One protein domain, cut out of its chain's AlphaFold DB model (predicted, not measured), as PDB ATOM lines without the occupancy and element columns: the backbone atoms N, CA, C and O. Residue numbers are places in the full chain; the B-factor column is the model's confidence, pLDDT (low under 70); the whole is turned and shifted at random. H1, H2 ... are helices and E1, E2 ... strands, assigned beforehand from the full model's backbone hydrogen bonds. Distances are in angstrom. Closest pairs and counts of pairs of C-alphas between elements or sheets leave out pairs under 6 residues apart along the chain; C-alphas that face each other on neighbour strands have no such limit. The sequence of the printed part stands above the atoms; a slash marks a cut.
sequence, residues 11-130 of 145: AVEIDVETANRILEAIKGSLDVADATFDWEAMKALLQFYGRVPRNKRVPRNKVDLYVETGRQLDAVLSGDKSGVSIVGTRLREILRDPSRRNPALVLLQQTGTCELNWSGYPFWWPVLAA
ATOM      1  N   ALA A  11       5.827 -25.883 -37.835       89.62
ATOM      2  CA  ALA A  11       7.152 -25.286 -37.865       89.62
ATOM      3  C   ALA A  11       7.292 -24.252 -36.749       89.62
ATOM      4  O   ALA A  11       6.321 -23.586 -36.378       89.62
ATOM      5  N   VAL A  12       8.518 -24.074 -36.268       92.94
ATOM      6  CA  VAL A  12       8.939 -22.852 -35.577       92.94
ATOM      7  C   VAL A  12       9.943 -22.145 -36.476       92.94
ATOM      8  O   VAL A  12      10.870 -22.770 -36.981       92.94
ATOM      9  N   GLU A  13       9.763 -20.846 -36.685       91.75
ATOM     10  CA  GLU A  13      10.730 -20.057 -37.441       91.75
ATOM     11  C   GLU A  13      11.962 -19.767 -36.572       91.75
ATOM     12  O   GLU A  13      11.848 -19.257 -35.455       91.75
ATOM     13  N   ILE A  14      13.145 -20.070 -37.099       93.25
ATOM     14  CA  ILE A  14      14.438 -19.776 -36.476       93.25
ATOM     15  C   ILE A  14      15.309 -18.966 -37.437       93.25
ATOM     16  O   ILE A  14      15.060 -18.925 -38.643       93.25
ATOM     17  N   ASP A  15      16.330 -18.293 -36.916       92.44
ATOM     18  CA  ASP A  15      17.350 -17.695 -37.777       92.44
ATOM     19  C   ASP A  15      18.346 -18.749 -38.305       92.44
ATOM     20  O   ASP A  15      18.504 -19.842 -37.751       92.44
ATOM     21  N   VAL A  16      19.018 -18.416 -39.413       92.44
ATOM     22  CA  VAL A  16      20.045 -19.279 -40.029       92.44
ATOM     23  C   VAL A  16      21.190 -19.585 -39.057       92.44
ATOM     24  O   VAL A  16      21.744 -20.680 -39.093       92.44
ATOM     25  N   GLU A  17      21.539 -18.655 -38.165       93.00
ATOM     26  CA  GLU A  17      22.596 -18.865 -37.170       93.00
ATOM     27  C   GLU A  17      22.228 -19.987 -36.189       93.00
ATOM     28  O   GLU A  17      23.017 -20.901 -35.950       93.00
ATOM     29  N   THR A  18      21.000 -19.973 -35.677       95.12
ATOM     30  CA  THR A  18      20.443 -21.016 -34.816       95.12
ATOM     31  C   THR A  18      20.392 -22.348 -35.554       95.12
ATOM     32  O   THR A  18      20.780 -23.368 -34.984       95.12
ATOM     33  N   ALA A  19      19.988 -22.353 -36.827       95.38
ATOM     34  CA  ALA A  19      20.001 -23.561 -37.649       95.38
ATOM     35  C   ALA A  19      21.422 -24.136 -37.800       95.38
ATOM     36  O   ALA A  19      21.625 -25.333 -37.610       95.38
ATOM     37  N   ASN A  20      22.424 -23.286 -38.048       94.94
ATOM     38  CA  ASN A  20      23.824 -23.707 -38.131       94.94
ATOM     39  C   ASN A  20      24.333 -24.266 -36.797       94.94
ATOM     40  O   ASN A  20      24.988 -25.301 -36.783       94.94
ATOM     41  N   ARG A  21      23.987 -23.640 -35.664       95.19
ATOM     42  CA  ARG A  21      24.348 -24.152 -34.331       95.19
ATOM     43  C   ARG A  21      23.753 -25.530 -34.048       95.19
ATOM     44  O   ARG A  21      24.417 -26.359 -33.434       95.19
ATOM     45  N   ILE A  22      22.519 -25.773 -34.491       95.25
ATOM     46  CA  ILE A  22      21.886 -27.094 -34.415       95.25
ATOM     47  C   ILE A  22      22.675 -28.101 -35.257       95.25
ATOM     48  O   ILE A  22      22.998 -29.178 -34.765       95.25
ATOM     49  N   LEU A  23      23.019 -27.753 -36.502       95.06
ATOM     50  CA  LEU A  23      23.784 -28.638 -37.384       95.06
ATOM     51  C   LEU A  23      25.164 -28.983 -36.817       95.06
ATOM     52  O   LEU A  23      25.547 -30.145 -36.874       95.06
ATOM     53  N   GLU A  24      25.878 -28.027 -36.220       93.94
ATOM     54  CA  GLU A  24      27.166 -28.303 -35.567       93.94
ATOM     55  C   GLU A  24      27.021 -29.250 -34.366       93.94
ATOM     56  O   GLU A  24      27.830 -30.158 -34.192       93.94
ATOM     57  N   ALA A  25      25.959 -29.098 -33.564       93.88
ATOM     58  CA  ALA A  25      25.688 -30.011 -32.453       93.88
ATOM     59  C   ALA A  25      25.392 -31.444 -32.941       93.88
ATOM     60  O   ALA A  25      25.834 -32.420 -32.333       93.88
ATOM     61  N   ILE A  26      24.676 -31.582 -34.061       92.94
ATOM     62  CA  ILE A  26      24.379 -32.890 -34.655       92.94
ATOM     63  C   ILE A  26      25.633 -33.494 -35.287       92.94
ATOM     64  O   ILE A  26      25.926 -34.659 -35.051       92.94
ATOM     65  N   LYS A  27      26.413 -32.706 -36.030       90.62
ATOM     66  CA  LYS A  27      27.673 -33.140 -36.648       90.62
ATOM     67  C   LYS A  27      28.633 -33.776 -35.639       90.62
ATOM     68  O   LYS A  27      29.298 -34.745 -35.974       90.62
ATOM     69  N   GLY A  28      28.694 -33.250 -34.414       84.94
ATOM     70  CA  GLY A  28      29.527 -33.811 -33.346       84.94
ATOM     71  C   GLY A  28      28.981 -35.086 -32.686       84.94
ATOM     72  O   GLY A  28      29.703 -35.704 -31.911       84.94
ATOM     73  N   SER A  29      27.724 -35.464 -32.944       84.12
ATOM     74  CA  SER A  29      27.053 -36.617 -32.314       84.12
ATOM     75  C   SER A  29      26.620 -37.708 -33.293       84.12
ATOM     76  O   SER A  29      26.365 -38.832 -32.868       84.12
ATOM     77  N   LEU A  30      26.522 -37.395 -34.585       83.69
ATOM     78  CA  LEU A  30      26.133 -38.333 -35.628       83.69
ATOM     79  C   LEU A  30      27.378 -38.902 -36.310       83.69
ATOM     80  O   LEU A  30      28.047 -38.201 -37.068       83.69
ATOM     81  N   ASP A  31      27.646 -40.181 -36.066       75.62
ATOM     82  CA  ASP A  31      28.672 -40.929 -36.787       75.62
ATOM     83  C   ASP A  31      28.088 -41.491 -38.092       75.62
ATOM     84  O   ASP A  31      27.051 -42.161 -38.086       75.62
ATOM     85  N   VAL A  32      28.715 -41.176 -39.226       68.94
ATOM     86  CA  VAL A  32      28.236 -41.554 -40.563       68.94
ATOM     87  C   VAL A  32      29.277 -42.482 -41.180       68.94
ATOM     88  O   VAL A  32      30.235 -42.017 -41.789       68.94
ATOM     89  N   ALA A  33      29.089 -43.791 -40.995       58.47
ATOM     90  CA  ALA A  33      30.114 -44.806 -41.261       58.47
ATOM     91  C   ALA A  33      30.684 -44.791 -42.696       58.47
ATOM     92  O   ALA A  33      31.875 -45.020 -42.860       58.47
ATOM     93  N   ASP A  34      29.869 -44.476 -43.715       58.25
ATOM     94  CA  ASP A  34      30.252 -44.645 -45.131       58.25
ATOM     95  C   ASP A  34      29.770 -43.527 -46.082       58.25
ATOM     96  O   ASP A  34      29.803 -43.675 -47.304       58.25
ATOM     97  N   ALA A  35      29.318 -42.379 -45.565       58.25
ATOM     98  CA  ALA A  35      28.858 -41.274 -46.411       58.25
ATOM     99  C   ALA A  35      29.569 -39.966 -46.072       58.25
ATOM    100  O   ALA A  35      29.483 -39.456 -44.956       58.25
ATOM    101  N   THR A  36      30.194 -39.364 -47.087       70.50
ATOM    102  CA  THR A  36      30.695 -37.987 -47.068       70.50
ATOM    103  C   THR A  36      29.515 -37.013 -47.050       70.50
ATOM    104  O   THR A  36      29.233 -36.337 -48.042       70.50
ATOM    105  N   PHE A  37      28.754 -36.980 -45.956       82.69
ATOM    106  CA  PHE A  37      27.718 -35.976 -45.793       82.69
ATOM    107  C   PHE A  37      28.381 -34.597 -45.760       82.69
ATOM    108  O   PHE A  37      29.176 -34.289 -44.868       82.69
ATOM    109  N   ASP A  38      28.068 -33.769 -46.754       88.81
ATOM    110  CA  ASP A  38      28.647 -32.437 -46.868       88.81
ATOM    111  C   ASP A  38      27.867 -31.443 -45.997       88.81
ATOM    112  O   ASP A  38      26.918 -30.773 -46.421       88.81
ATOM    113  N   TRP A  39      28.294 -31.359 -44.738       90.38
ATOM    114  CA  TRP A  39      27.780 -30.399 -43.764       90.38
ATOM    115  C   TRP A  39      27.928 -28.948 -44.234       90.38
ATOM    116  O   TRP A  39      27.063 -28.117 -43.943       90.38
ATOM    117  N   GLU A  40      28.994 -28.623 -44.968       90.88
ATOM    118  CA  GLU A  40      29.223 -27.265 -45.465       90.88
ATOM    119  C   GLU A  40      28.242 -26.919 -46.585       90.88
ATOM    120  O   GLU A  40      27.663 -25.831 -46.576       90.88
ATOM    121  N   ALA A  41      27.972 -27.855 -47.498       90.75
ATOM    122  CA  ALA A  41      26.945 -27.687 -48.522       90.75
ATOM    123  C   ALA A  41      25.553 -27.492 -47.902       90.75
ATOM    124  O   ALA A  41      24.819 -26.596 -48.323       90.75
ATOM    125  N   MET A  42      25.193 -28.263 -46.868       92.69
ATOM    126  CA  MET A  42      23.910 -28.094 -46.175       92.69
ATOM    127  C   MET A  42      23.781 -26.704 -45.534       92.69
ATOM    128  O   MET A  42      22.780 -26.015 -45.754       92.69
ATOM    129  N   LYS A  43      24.797 -26.264 -44.777       93.19
ATOM    130  CA  LYS A  43      24.821 -24.925 -44.159       93.19
ATOM    131  C   LYS A  43      24.748 -23.822 -45.214       93.19
ATOM    132  O   LYS A  43      23.979 -22.870 -45.069       93.19
ATOM    133  N   ALA A  44      25.495 -23.966 -46.308       91.31
ATOM    134  CA  ALA A  44      25.481 -23.014 -47.410       91.31
ATOM    135  C   ALA A  44      24.113 -22.937 -48.099       91.31
ATOM    136  O   ALA A  44      23.661 -21.839 -48.410       91.31
ATOM    137  N   LEU A  45      23.419 -24.063 -48.280       91.38
ATOM    138  CA  LEU A  45      22.069 -24.096 -48.846       91.38
ATOM    139  C   LEU A  45      21.039 -23.416 -47.941       91.38
ATOM    140  O   LEU A  45      20.232 -22.624 -48.431       91.38
ATOM    141  N   LEU A  46      21.075 -23.669 -46.626       92.06
ATOM    142  CA  LEU A  46      20.222 -22.948 -45.670       92.06
ATOM    143  C   LEU A  46      20.486 -21.446 -45.733       92.06
ATOM    144  O   LEU A  46      19.554 -20.642 -45.752       92.06
ATOM    145  N   GLN A  47      21.760 -21.068 -45.814       89.62
ATOM    146  CA  GLN A  47      22.154 -19.676 -45.900       89.62
ATOM    147  C   GLN A  47      21.721 -19.024 -47.216       89.62
ATOM    148  O   GLN A  47      21.253 -17.885 -47.187       89.62
ATOM    149  N   PHE A  48      21.876 -19.721 -48.342       88.38
ATOM    150  CA  PHE A  48      21.473 -19.270 -49.669       88.38
ATOM    151  C   PHE A  48      19.966 -19.025 -49.704       88.38
ATOM    152  O   PHE A  48      19.533 -17.888 -49.880       88.38
ATOM    153  N   TYR A  49      19.164 -20.052 -49.416       87.94
ATOM    154  CA  TYR A  49      17.708 -19.935 -49.459       87.94
ATOM    155  C   TYR A  49      17.144 -19.009 -48.377       87.94
ATOM    156  O   TYR A  49      16.142 -18.345 -48.622       87.94
ATOM    157  N   GLY A  50      17.789 -18.914 -47.211       85.25
ATOM    158  CA  GLY A  50      17.385 -17.993 -46.147       85.25
ATOM    159  C   GLY A  50      17.687 -16.521 -46.454       85.25
ATOM    160  O   GLY A  50      17.083 -15.635 -45.850       85.25
ATOM    161  N   ARG A  51      18.616 -16.233 -47.384       75.56
ATOM    162  CA  ARG A  51      18.978 -14.862 -47.796       75.56
ATOM    163  C   ARG A  51      18.103 -14.305 -48.908       75.56
ATOM    164  O   ARG A  51      17.971 -13.085 -48.959       75.56
ATOM    165  N   VAL A  52      17.557 -15.148 -49.792       64.44
ATOM    166  CA  VAL A  52      16.809 -14.697 -50.979       64.44
ATOM    167  C   VAL A  52      15.563 -13.908 -50.540       64.44
ATOM    168  O   VAL A  52      14.609 -14.503 -50.031       64.44
ATOM    169  N   PRO A  53      15.532 -12.571 -50.717       55.12
ATOM    170  CA  PRO A  53      14.394 -11.760 -50.311       55.12
ATOM    171  C   PRO A  53      13.215 -12.055 -51.236       55.12
ATOM    172  O   PRO A  53      13.341 -11.938 -52.450       55.12
ATOM    173  N   ARG A  54      12.053 -12.402 -50.677       56.28
ATOM    174  CA  ARG A  54      10.841 -12.657 -51.480       56.28
ATOM    175  C   ARG A  54       9.892 -11.457 -51.562       56.28
ATOM    176  O   ARG A  54       9.110 -11.375 -52.500       56.28
ATOM    177  N   ASN A  55       9.975 -10.508 -50.623       54.34
ATOM    178  CA  ASN A  55       9.408  -9.151 -50.705       54.34
ATOM    179  C   ASN A  55       9.998  -8.257 -49.586       54.34
ATOM    180  O   ASN A  55      10.682  -8.751 -48.692       54.34
ATOM    181  N   LYS A  56       9.707  -6.945 -49.595       53.97
ATOM    182  CA  LYS A  56      10.217  -5.963 -48.605       53.97
ATOM    183  C   LYS A  56       9.765  -6.200 -47.143       53.97
ATOM    184  O   LYS A  56      10.205  -5.457 -46.273       53.97
ATOM    185  N   ARG A  57       8.874  -7.165 -46.868       53.81
ATOM    186  CA  ARG A  57       8.234  -7.389 -45.553       53.81
ATOM    187  C   ARG A  57       8.672  -8.676 -44.841       53.81
ATOM    188  O   ARG A  57       8.366  -8.817 -43.664       53.81
ATOM    189  N   VAL A  58       9.358  -9.604 -45.516       54.50
ATOM    190  CA  VAL A  58       9.834 -10.856 -44.895       54.50
ATOM    191  C   VAL A  58      11.243 -10.640 -44.321       54.50
ATOM    192  O   VAL A  58      12.112 -10.144 -45.046       54.50
ATOM    193  N   PRO A  59      11.489 -10.972 -43.037       53.72
ATOM    194  CA  PRO A  59      12.809 -10.836 -42.441       53.72
ATOM    195  C   PRO A  59      13.854 -11.661 -43.198       53.72
ATOM    196  O   PRO A  59      13.594 -12.767 -43.666       53.72
ATOM    197  N   ARG A  60      15.065 -11.111 -43.297       72.19
ATOM    198  CA  ARG A  60      16.229 -11.810 -43.852       72.19
ATOM    199  C   ARG A  60      16.615 -12.973 -42.924       72.19
ATOM    200  O   ARG A  60      16.484 -12.848 -41.709       72.19
ATOM    201  N   ASN A  61      17.175 -14.045 -43.486       84.69
ATOM    202  CA  ASN A  61      17.845 -15.136 -42.765       84.69
ATOM    203  C   ASN A  61      16.938 -16.004 -41.878       84.69
ATOM    204  O   ASN A  61      17.306 -16.293 -40.739       84.69
ATOM    205  N   LYS A  62      15.788 -16.446 -42.395       89.44
ATOM    206  CA  LYS A  62      14.870 -17.346 -41.678       89.44
ATOM    207  C   LYS A  62      14.876 -18.768 -42.237       89.44
ATOM    208  O   LYS A  62      15.087 -18.973 -43.432       89.44
ATOM    209  N   VAL A  63      14.653 -19.737 -41.353       92.94
ATOM    210  CA  VAL A  63      14.550 -21.173 -41.636       92.94
ATOM    211  C   VAL A  63      13.357 -21.726 -40.857       92.94
ATOM    212  O   VAL A  63      13.207 -21.440 -39.669       92.94
ATOM    213  N   ASP A  64      12.530 -22.540 -41.505       94.31
ATOM    214  CA  ASP A  64      11.455 -23.268 -40.832       94.31
ATOM    215  C   ASP A  64      12.041 -24.520 -40.164       94.31
ATOM    216  O   ASP A  64      12.589 -25.396 -40.840       94.31
ATOM    217  N   LEU A  65      11.938 -24.624 -38.840       95.88
ATOM    218  CA  LEU A  65      12.357 -25.803 -38.091       95.88
ATOM    219  C   LEU A  65      11.168 -26.741 -37.873       95.88
ATOM    220  O   LEU A  65      10.225 -26.395 -37.159       95.88
ATOM    221  N   TYR A  66      11.258 -27.950 -38.423       95.31
ATOM    222  CA  TYR A  66      10.344 -29.055 -38.132       95.31
ATOM    223  C   TYR A  66      11.058 -30.093 -37.275       95.31
ATOM    224  O   TYR A  66      12.218 -30.413 -37.527       95.31
ATOM    225  N   VAL A  67      10.362 -30.649 -36.286       94.50
ATOM    226  CA  VAL A  67      10.921 -31.672 -35.396       94.50
ATOM    227  C   VAL A  67       9.936 -32.828 -35.269       94.50
ATOM    228  O   VAL A  67       8.761 -32.624 -34.964       94.50
ATOM    229  N   GLU A  68      10.422 -34.046 -35.486       92.75
ATOM    230  CA  GLU A  68       9.712 -35.280 -35.155       92.75
ATOM    231  C   GLU A  68      10.594 -36.180 -34.294       92.75
ATOM    232  O   GLU A  68      11.786 -36.334 -34.559       92.75
ATOM    233  N   THR A  69       9.993 -36.785 -33.272       92.94
ATOM    234  CA  THR A  69      10.666 -37.676 -32.325       92.94
ATOM    235  C   THR A  69      10.059 -39.067 -32.301       92.94
ATOM    236  O   THR A  69       8.959 -39.291 -32.814       92.94
ATOM    237  N   GLY A  70      10.794 -40.006 -31.702       92.06
ATOM    238  CA  GLY A  70      10.372 -41.390 -31.521       92.06
ATOM    239  C   GLY A  70      10.236 -42.145 -32.837       92.06
ATOM    240  O   GLY A  70       9.388 -43.028 -32.949       92.06
ATOM    241  N   ARG A  71      11.010 -41.770 -33.862       92.00
ATOM    242  CA  ARG A  71      10.951 -42.446 -35.154       92.00
ATOM    243  C   ARG A  71      11.688 -43.779 -35.094       92.00
ATOM    244  O   ARG A  71      12.716 -43.907 -34.442       92.00
ATOM    245  N   GLN A  72      11.115 -44.757 -35.782       92.44
ATOM    246  CA  GLN A  72      11.594 -46.133 -35.859       92.44
ATOM    247  C   GLN A  72      11.820 -46.492 -37.329       92.44
ATOM    248  O   GLN A  72      11.199 -47.404 -37.864       92.44
ATOM    249  N   LEU A  73      12.609 -45.675 -38.029       90.06
ATOM    250  CA  LEU A  73      13.016 -46.023 -39.384       90.06
ATOM    251  C   LEU A  73      14.018 -47.164 -39.325       90.06
ATOM    252  O   LEU A  73      14.863 -47.174 -38.444       90.06
ATOM    253  N   ASP A  74      13.939 -48.083 -40.274       90.00
ATOM    254  CA  ASP A  74      14.958 -49.105 -40.474       90.00
ATOM    255  C   ASP A  74      16.082 -48.553 -41.366       90.00
ATOM    256  O   ASP A  74      15.799 -47.865 -42.355       90.00
ATOM    257  N   ALA A  75      17.345 -48.814 -41.020       87.38
ATOM    258  CA  ALA A  75      18.500 -48.290 -41.749       87.38
ATOM    259  C   ALA A  75      18.600 -48.829 -43.182       87.38
ATOM    260  O   ALA A  75      18.883 -48.069 -44.110       87.38
ATOM    261  N   VAL A  76      18.320 -50.121 -43.374       86.50
ATOM    262  CA  VAL A  76      18.404 -50.800 -44.671       86.50
ATOM    263  C   VAL A  76      17.260 -50.340 -45.567       86.50
ATOM    264  O   VAL A  76      17.501 -49.886 -46.685       86.50
ATOM    265  N   LEU A  77      16.025 -50.361 -45.060       85.81
ATOM    266  CA  LEU A  77      14.848 -49.925 -45.821       85.81
ATOM    267  C   LEU A  77      14.875 -48.424 -46.131       85.81
ATOM    268  O   LEU A  77      14.356 -47.987 -47.149       85.81
ATOM    269  N   SER A  78      15.486 -47.604 -45.272       83.25
ATOM    270  CA  SER A  78      15.663 -46.175 -45.573       83.25
ATOM    271  C   SER A  78      16.784 -45.927 -46.588       83.25
ATOM    272  O   SER A  78      16.776 -44.903 -47.275       83.25
ATOM    273  N   GLY A  79      17.756 -46.841 -46.677       79.06
ATOM    274  CA  GLY A  79      18.908 -46.762 -47.574       79.06
ATOM    275  C   GLY A  79      18.669 -47.327 -48.977       79.06
ATOM    276  O   GLY A  79      19.392 -46.956 -49.901       79.06
ATOM    277  N   ASP A  80      17.648 -48.170 -49.163       79.00
ATOM    278  CA  ASP A  80      17.359 -48.864 -50.428       79.00
ATOM    279  C   ASP A  80      16.896 -47.938 -51.575       79.00
ATOM    280  O   ASP A  80      16.834 -48.356 -52.731       79.00
ATOM    281  N   LYS A  81      16.598 -46.664 -51.265       68.69
ATOM    282  CA  LYS A  81      16.117 -45.620 -52.192       68.69
ATOM    283  C   LYS A  81      14.888 -46.046 -53.015       68.69
ATOM    284  O   LYS A  81      14.565 -45.386 -54.002       68.69
ATOM    285  N   SER A  82      14.164 -47.084 -52.589       64.25
ATOM    286  CA  SER A  82      13.040 -47.706 -53.306       64.25
ATOM    287  C   SER A  82      11.772 -46.842 -53.338       64.25
ATOM    288  O   SER A  82      10.803 -47.167 -54.023       64.25
ATOM    289  N   GLY A  83      11.788 -45.695 -52.652       54.56
ATOM    290  CA  GLY A  83      10.776 -44.647 -52.781       54.56
ATOM    291  C   GLY A  83      10.070 -44.274 -51.482       54.56
ATOM    292  O   GLY A  83       9.299 -43.307 -51.473       54.56
ATOM    293  N   VAL A  84      10.348 -44.961 -50.367       60.94
ATOM    294  CA  VAL A  84       9.841 -44.530 -49.061       60.94
ATOM    295  C   VAL A  84      10.581 -43.266 -48.634       60.94
ATOM    296  O   VAL A  84      11.795 -43.223 -48.454       60.94
ATOM    297  N   SER A  85       9.825 -42.180 -48.509       77.81
ATOM    298  CA  SER A  85      10.358 -40.885 -48.104       77.81
ATOM    299  C   SER A  85      10.877 -40.960 -46.667       77.81
ATOM    300  O   SER A  85      10.082 -41.185 -45.756       77.81
ATOM    301  N   ILE A  86      12.163 -40.675 -46.436       85.75
ATOM    302  CA  ILE A  86      12.751 -40.616 -45.085       85.75
ATOM    303  C   ILE A  86      11.999 -39.650 -44.155       85.75
ATOM    304  O   ILE A  86      11.737 -39.943 -42.990       85.75
ATOM    305  N   VAL A  87      11.525 -38.524 -44.695       89.06
ATOM    306  CA  VAL A  87      10.690 -37.559 -43.960       89.06
ATOM    307  C   VAL A  87       9.261 -38.057 -43.694       89.06
ATOM    308  O   VAL A  87       8.551 -37.460 -42.901       89.06
ATOM    309  N   GLY A  88       8.827 -39.162 -44.304       87.19
ATOM    310  CA  GLY A  88       7.446 -39.651 -44.250       87.19
ATOM    311  C   GLY A  88       6.494 -38.877 -45.173       87.19
ATOM    312  O   GLY A  88       6.829 -37.812 -45.686       87.19
ATOM    313  N   THR A  89       5.300 -39.421 -45.414       86.62
ATOM    314  CA  THR A  89       4.290 -38.840 -46.322       86.62
ATOM    315  C   THR A  89       3.731 -37.518 -45.801       86.62
ATOM    316  O   THR A  89       3.736 -36.523 -46.518       86.62
ATOM    317  N   ARG A  90       3.357 -37.471 -44.520       88.50
ATOM    318  CA  ARG A  90       2.763 -36.288 -43.881       88.50
ATOM    319  C   ARG A  90       3.667 -35.053 -43.931       88.50
ATOM    320  O   ARG A  90       3.242 -33.992 -44.371       88.50
ATOM    321  N   LEU A  91       4.927 -35.169 -43.490       90.88
ATOM    322  CA  LEU A  91       5.864 -34.044 -43.589       90.88
ATOM    323  C   LEU A  91       6.173 -33.719 -45.046       90.88
ATOM    324  O   LEU A  91       6.301 -32.549 -45.379       90.88
ATOM    325  N   ARG A  92       6.268 -34.718 -45.932       90.81
ATOM    326  CA  ARG A  92       6.512 -34.477 -47.360       90.81
ATOM    327  C   ARG A  92       5.427 -33.602 -47.989       90.81
ATOM    328  O   ARG A  92       5.774 -32.732 -48.779       90.81
ATOM    329  N   GLU A  93       4.159 -33.804 -47.645       91.31
ATOM    330  CA  GLU A  93       3.058 -32.946 -48.103       91.31
ATOM    331  C   GLU A  93       3.238 -31.500 -47.624       91.31
ATOM    332  O   GLU A  93       3.211 -30.580 -48.437       91.31
ATOM    333  N   ILE A  94       3.544 -31.309 -46.337       92.75
ATOM    334  CA  ILE A  94       3.797 -29.985 -45.746       92.75
ATOM    335  C   ILE A  94       5.004 -29.300 -46.403       92.75
ATOM    336  O   ILE A  94       4.957 -28.125 -46.759       92.75
ATOM    337  N   LEU A  95       6.102 -30.030 -46.596       92.56
ATOM    338  CA  LEU A  95       7.335 -29.490 -47.168       92.56
ATOM    339  C   LEU A  95       7.175 -29.093 -48.637       92.56
ATOM    340  O   LEU A  95       7.928 -28.235 -49.097       92.56
ATOM    341  N   ARG A  96       6.213 -29.701 -49.349       91.62
ATOM    342  CA  ARG A  96       5.858 -29.407 -50.745       91.62
ATOM    343  C   ARG A  96       4.789 -28.325 -50.891       91.62
ATOM    344  O   ARG A  96       4.502 -27.958 -52.028       91.62
ATOM    345  N   ASP A  97       4.226 -27.817 -49.795       91.38
ATOM    346  CA  ASP A  97       3.201 -26.775 -49.842       91.38
ATOM    347  C   ASP A  97       3.726 -25.541 -50.609       91.38
ATOM    348  O   ASP A  97       4.687 -24.898 -50.166       91.38
ATOM    349  N   PRO A  98       3.110 -25.164 -51.747       89.31
ATOM    350  CA  PRO A  98       3.547 -24.026 -52.550       89.31
ATOM    351  C   PRO A  98       3.427 -22.684 -51.817       89.31
ATOM    352  O   PRO A  98       3.959 -21.687 -52.305       89.31
ATOM    353  N   SER A  99       2.753 -22.619 -50.665       88.88
ATOM    354  CA  SER A  99       2.695 -21.458 -49.773       88.88
ATOM    355  C   SER A  99       3.972 -21.271 -48.943       88.88
ATOM    356  O   SER A  99       4.267 -20.148 -48.526       88.88
ATOM    357  N   ARG A 100       4.793 -22.319 -48.777       89.38
ATOM    358  CA  ARG A 100       6.029 -22.265 -47.990       89.38
ATOM    359  C   ARG A 100       7.035 -21.302 -48.614       89.38
ATOM    360  O   ARG A 100       7.156 -21.188 -49.843       89.38
ATOM    361  N   ARG A 101       7.733 -20.540 -47.765       85.00
ATOM    362  CA  ARG A 101       8.634 -19.468 -48.221       85.00
ATOM    363  C   ARG A 101      10.090 -19.659 -47.827       85.00
ATOM    364  O   ARG A 101      10.946 -19.397 -48.667       85.00
ATOM    365  N   ASN A 102      10.345 -20.124 -46.612       89.19
ATOM    366  CA  ASN A 102      11.692 -20.323 -46.095       89.19
ATOM    367  C   ASN A 102      12.233 -21.700 -46.519       89.19
ATOM    368  O   ASN A 102      11.450 -22.598 -46.845       89.19
ATOM    369  N   PRO A 103      13.558 -21.928 -46.521       92.94
ATOM    370  CA  PRO A 103      14.081 -23.289 -46.455       92.94
ATOM    371  C   PRO A 103      13.642 -23.943 -45.141       92.94
ATOM    372  O   PRO A 103      13.391 -23.253 -44.156       92.94
ATOM    373  N   ALA A 104      13.535 -25.270 -45.127       94.56
ATOM    374  CA  ALA A 104      13.266 -26.016 -43.903       94.56
ATOM    375  C   ALA A 104      14.475 -26.836 -43.483       94.56
ATOM    376  O   ALA A 104      15.081 -27.527 -44.306       94.56
ATOM    377  N   LEU A 105      14.749 -26.795 -42.182       96.69
ATOM    378  CA  LEU A 105      15.543 -27.787 -41.485       96.69
ATOM    379  C   LEU A 105      14.573 -28.727 -40.764       96.69
ATOM    380  O   LEU A 105      13.815 -28.312 -39.891       96.69
ATOM    381  N   VAL A 106      14.579 -29.996 -41.149       95.81
ATOM    382  CA  VAL A 106      13.757 -31.043 -40.545       95.81
ATOM    383  C   VAL A 106      14.666 -31.912 -39.690       95.81
ATOM    384  O   VAL A 106      15.636 -32.473 -40.194       95.81
ATOM    385  N   LEU A 107      14.355 -32.024 -38.403       95.44
ATOM    386  CA  LEU A 107      15.065 -32.883 -37.467       95.44
ATOM    387  C   LEU A 107      14.217 -34.112 -37.167       95.44
ATOM    388  O   LEU A 107      13.117 -34.005 -36.624       95.44
ATOM    389  N   LEU A 108      14.741 -35.281 -37.521       93.81
ATOM    390  CA  LEU A 108      14.093 -36.564 -37.279       93.81
ATOM    391  C   LEU A 108      14.893 -37.319 -36.220       93.81
ATOM    392  O   LEU A 108      15.964 -37.840 -36.527       93.81
ATOM    393  N   GLN A 109      14.401 -37.385 -34.983       94.31
ATOM    394  CA  GLN A 109      15.025 -38.236 -33.971       94.31
ATOM    395  C   GLN A 109      14.609 -39.685 -34.193       94.31
ATOM    396  O   GLN A 109      13.421 -40.015 -34.115       94.31
ATOM    397  N   GLN A 110      15.602 -40.534 -34.429       93.00
ATOM    398  CA  GLN A 110      15.448 -41.981 -34.465       93.00
ATOM    399  C   GLN A 110      15.711 -42.571 -33.081       93.00
ATOM    400  O   GLN A 110      16.573 -42.086 -32.347       93.00
ATOM    401  N   THR A 111      14.992 -43.637 -32.735       94.12
ATOM    402  CA  THR A 111      15.318 -44.470 -31.567       94.12
ATOM    403  C   THR A 111      16.659 -45.176 -31.746       94.12
ATOM    404  O   THR A 111      17.362 -45.378 -30.762       94.12
ATOM    405  N   GLY A 112      17.021 -45.501 -32.995       91.00
ATOM    406  CA  GLY A 112      18.341 -46.008 -33.365       91.00
ATOM    407  C   GLY A 112      18.653 -47.398 -32.818       91.00
ATOM    408  O   GLY A 112      19.814 -47.700 -32.569       91.00
ATOM    409  N   THR A 113      17.641 -48.239 -32.601       93.00
ATOM    410  CA  THR A 113      17.837 -49.566 -32.003       93.00
ATOM    411  C   THR A 113      18.482 -50.552 -32.984       93.00
ATOM    412  O   THR A 113      18.356 -50.408 -34.204       93.00
ATOM    413  N   CYS A 114      19.170 -51.570 -32.461       92.88
ATOM    414  CA  CYS A 114      19.853 -52.574 -33.283       92.88
ATOM    415  C   CYS A 114      18.875 -53.414 -34.122       92.88
ATOM    416  O   CYS A 114      19.225 -53.839 -35.219       92.88
ATOM    417  N   GLU A 115      17.637 -53.611 -33.654       93.81
ATOM    418  CA  GLU A 115      16.586 -54.333 -34.391       93.81
ATOM    419  C   GLU A 115      16.180 -53.617 -35.687       93.81
ATOM    420  O   GLU A 115      15.637 -54.244 -36.590       93.81
ATOM    421  N   LEU A 116      16.454 -52.314 -35.776       90.88
ATOM    422  CA  LEU A 116      16.214 -51.466 -36.943       90.88
ATOM    423  C   LEU A 116      17.499 -51.214 -37.752       90.88
ATOM    424  O   LEU A 116      17.577 -50.241 -38.505       90.88
ATOM    425  N   ASN A 117      18.512 -52.071 -37.585       90.88
ATOM    426  CA  ASN A 117      19.793 -52.018 -38.292       90.88
ATOM    427  C   ASN A 117      20.628 -50.746 -38.018       90.88
ATOM    428  O   ASN A 117      21.435 -50.332 -38.850       90.88
ATOM    429  N   TRP A 118      20.454 -50.129 -36.845       90.44
ATOM    430  CA  TRP A 118      21.266 -48.997 -36.374       90.44
ATOM    431  C   TRP A 118      22.319 -49.420 -35.339       90.44
ATOM    432  O   TRP A 118      22.419 -50.583 -34.960       90.44
ATOM    433  N   SER A 119      23.088 -48.447 -34.840       88.50
ATOM    434  CA  SER A 119      24.172 -48.626 -33.862       88.50
ATOM    435  C   SER A 119      23.722 -48.842 -32.409       88.50
ATOM    436  O   SER A 119      24.571 -49.008 -31.536       88.50
ATOM    437  N   GLY A 120      22.418 -48.829 -32.124       91.25
ATOM    438  CA  GLY A 120      21.866 -49.050 -30.783       91.25
ATOM    439  C   GLY A 120      21.646 -47.784 -29.948       91.25
ATOM    440  O   GLY A 120      21.240 -47.894 -28.791       91.25
ATOM    441  N   TYR A 121      21.876 -46.590 -30.507       91.19
ATOM    442  CA  TYR A 121      21.732 -45.317 -29.796       91.19
ATOM    443  C   TYR A 121      20.792 -44.347 -30.522       91.19
ATOM    444  O   TYR A 121      20.848 -44.250 -31.750       91.19
ATOM    445  N   PRO A 122      19.971 -43.562 -29.794       93.06
ATOM    446  CA  PRO A 122      19.161 -42.517 -30.405       93.06
ATOM    447  C   PRO A 122      20.022 -41.449 -31.073       93.06
ATOM    448  O   PRO A 122      21.019 -40.997 -30.511       93.06
ATOM    449  N   PHE A 123      19.585 -40.975 -32.236       92.75
ATOM    450  CA  PHE A 123      20.293 -39.938 -32.982       92.75
ATOM    451  C   PHE A 123      19.328 -38.996 -33.695       92.75
ATOM    452  O   PHE A 123      18.152 -39.302 -33.896       92.75
ATOM    453  N   TRP A 124      19.843 -37.834 -34.087       93.56
ATOM    454  CA  TRP A 124      19.110 -36.832 -34.849       93.56
ATOM    455  C   TRP A 124      19.577 -36.826 -36.295       93.56
ATOM    456  O   TRP A 124      20.741 -36.555 -36.572       93.56
ATOM    457  N   TRP A 125      18.654 -37.074 -37.221       91.69
ATOM    458  CA  TRP A 125      18.926 -36.977 -38.648       91.69
ATOM    459  C   TRP A 125      18.464 -35.615 -39.184       91.69
ATOM    460  O   TRP A 125      17.256 -35.340 -39.169       91.69
ATOM    461  N   PRO A 126      19.381 -34.755 -39.663       94.25
ATOM    462  CA  PRO A 126      19.017 -33.491 -40.274       94.25
ATOM    463  C   PRO A 126      18.671 -33.692 -41.753       94.25
ATOM    464  O   PRO A 126      19.428 -34.288 -42.518       94.25
ATOM    465  N   VAL A 127      17.534 -33.147 -42.178       93.38
ATOM    466  CA  VAL A 127      17.112 -33.116 -43.582       93.38
ATOM    467  C   VAL A 127      16.835 -31.674 -43.985       93.38
ATOM    468  O   VAL A 127      16.112 -30.950 -43.302       93.38
ATOM    469  N   LEU A 128      17.407 -31.252 -45.112       94.19
ATOM    470  CA  LEU A 128      17.130 -29.953 -45.712       94.19
ATOM    471  C   LEU A 128      16.025 -30.098 -46.752       94.19
ATOM    472  O   LEU A 128      16.102 -30.954 -47.630       94.19
ATOM    473  N   ALA A 129      15.036 -29.210 -46.700       93.12
ATOM    474  CA  ALA A 129      14.068 -29.046 -47.775       93.12
ATOM    475  C   ALA A 129      14.126 -27.618 -48.320       93.12
ATOM    476  O   ALA A 129      13.832 -26.644 -47.615       93.12
ATOM    477  N   ALA A 130      14.482 -27.497 -49.599       91.50
ATOM    478  CA  ALA A 130      14.447 -26.231 -50.314       91.50
ATOM    479  C   ALA A 130      13.008 -25.678 -50.373       91.50
ATOM    480  O   ALA A 130      12.043 -26.453 -50.310       91.50
TER     481      ALA A 130
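AT A GLANCE: This is residues 11 to 130 of the 145 residues of an uncharacterized protein of Azospirillum sp. TSH58 (UniProt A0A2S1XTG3). A strongly twisted sheet of four strands is covered on one face by a helical hairpin, H1 and H2, side by side and running opposite ways, which gives two layers, helices over a sheet. The short helix H4 only grazes the sheet, H3 lies away from it, and the loops around Lys 56 and Glu 115 reach to the two ends of the long axis. The printed part has 120 residues, with four named helices and four named strands in the order E1 H1 H2 E2 H3 H4 E3 E4; the sheet's order is E1 E2 E3 E4, mixed, and the class is mixed, helices and strands. The whole is compact, with a radius of gyration of the C-alphas of 15.1 A, and elongated, spanning 51 by 29 by 22 A.

IN THESE COORDINATES: The longest strand, E2, is residues 62 to 71 and measures 26.2 A; its C-alpha 62 is at (14.870, -17.346, -41.678). E1 is residues 12 to 15, beginning at C-alpha 12 (8.939, -22.852, -35.577). E3 is residues 104 to 110, 18.7 A, and E4 is residues 123 to 129, 19.4 A, ending at C-alpha 129 (14.068, -29.046, -47.775). H1 is residues 16 to 27, 16.2 A, and H2 is residues 39 to 51, 18.3 A. H3 is residues 75 to 79 and H4 residues 88 to 95.

HOW THE PARTS SIT: E2 and E3 are parallel inner strands, with N 68 and O 107 2.9 A apart, within hydrogen-bond range. E2, H3, H4 and E3 form a strand-helix-strand unit, two parallel neighbour strands with helices between, and its crossover is right-handed. Edge strand E1 is antiparallel to E2, with N 14 and O 63 at 2.9 A. E3 and edge strand E4 form an antiparallel hairpin, with N 106 and O 127 at 2.8 A. H1 is on the sheet at a height of 8.9 A, along the strands; its closest C-alphas to E4 are Ile 26 and Trp 124, 6.6 A. H2 is on the sheet at a height of 9.1 A, along the strands; its closest C-alphas to E2 are Gly 50 and Lys 62, 5.2 A. H1 and H2 touch at a shallow tilt of 15 degrees; their closest C-alphas are Asn 20 and Lys 43, 6.2 A. H4 only grazes the sheet with residues 91 to 95, and H3 is not on it. In H1, H2, H3 and H4 every O i to N i+4 pair is within hydrogen-bond range.

THE WHOLE: The C-alphas farthest apart are those of Lys 56 and Glu 115, 50.8 A. The printed part has no cut. The links H1 to H2 and E3 to E4 are long, and residues 79 to 85, of which 79 belongs to H3, stand free. Mean pLDDT of the printed part is 86.0; residues 32 to 35, 52 to 59 and 81 to 84 are under 70.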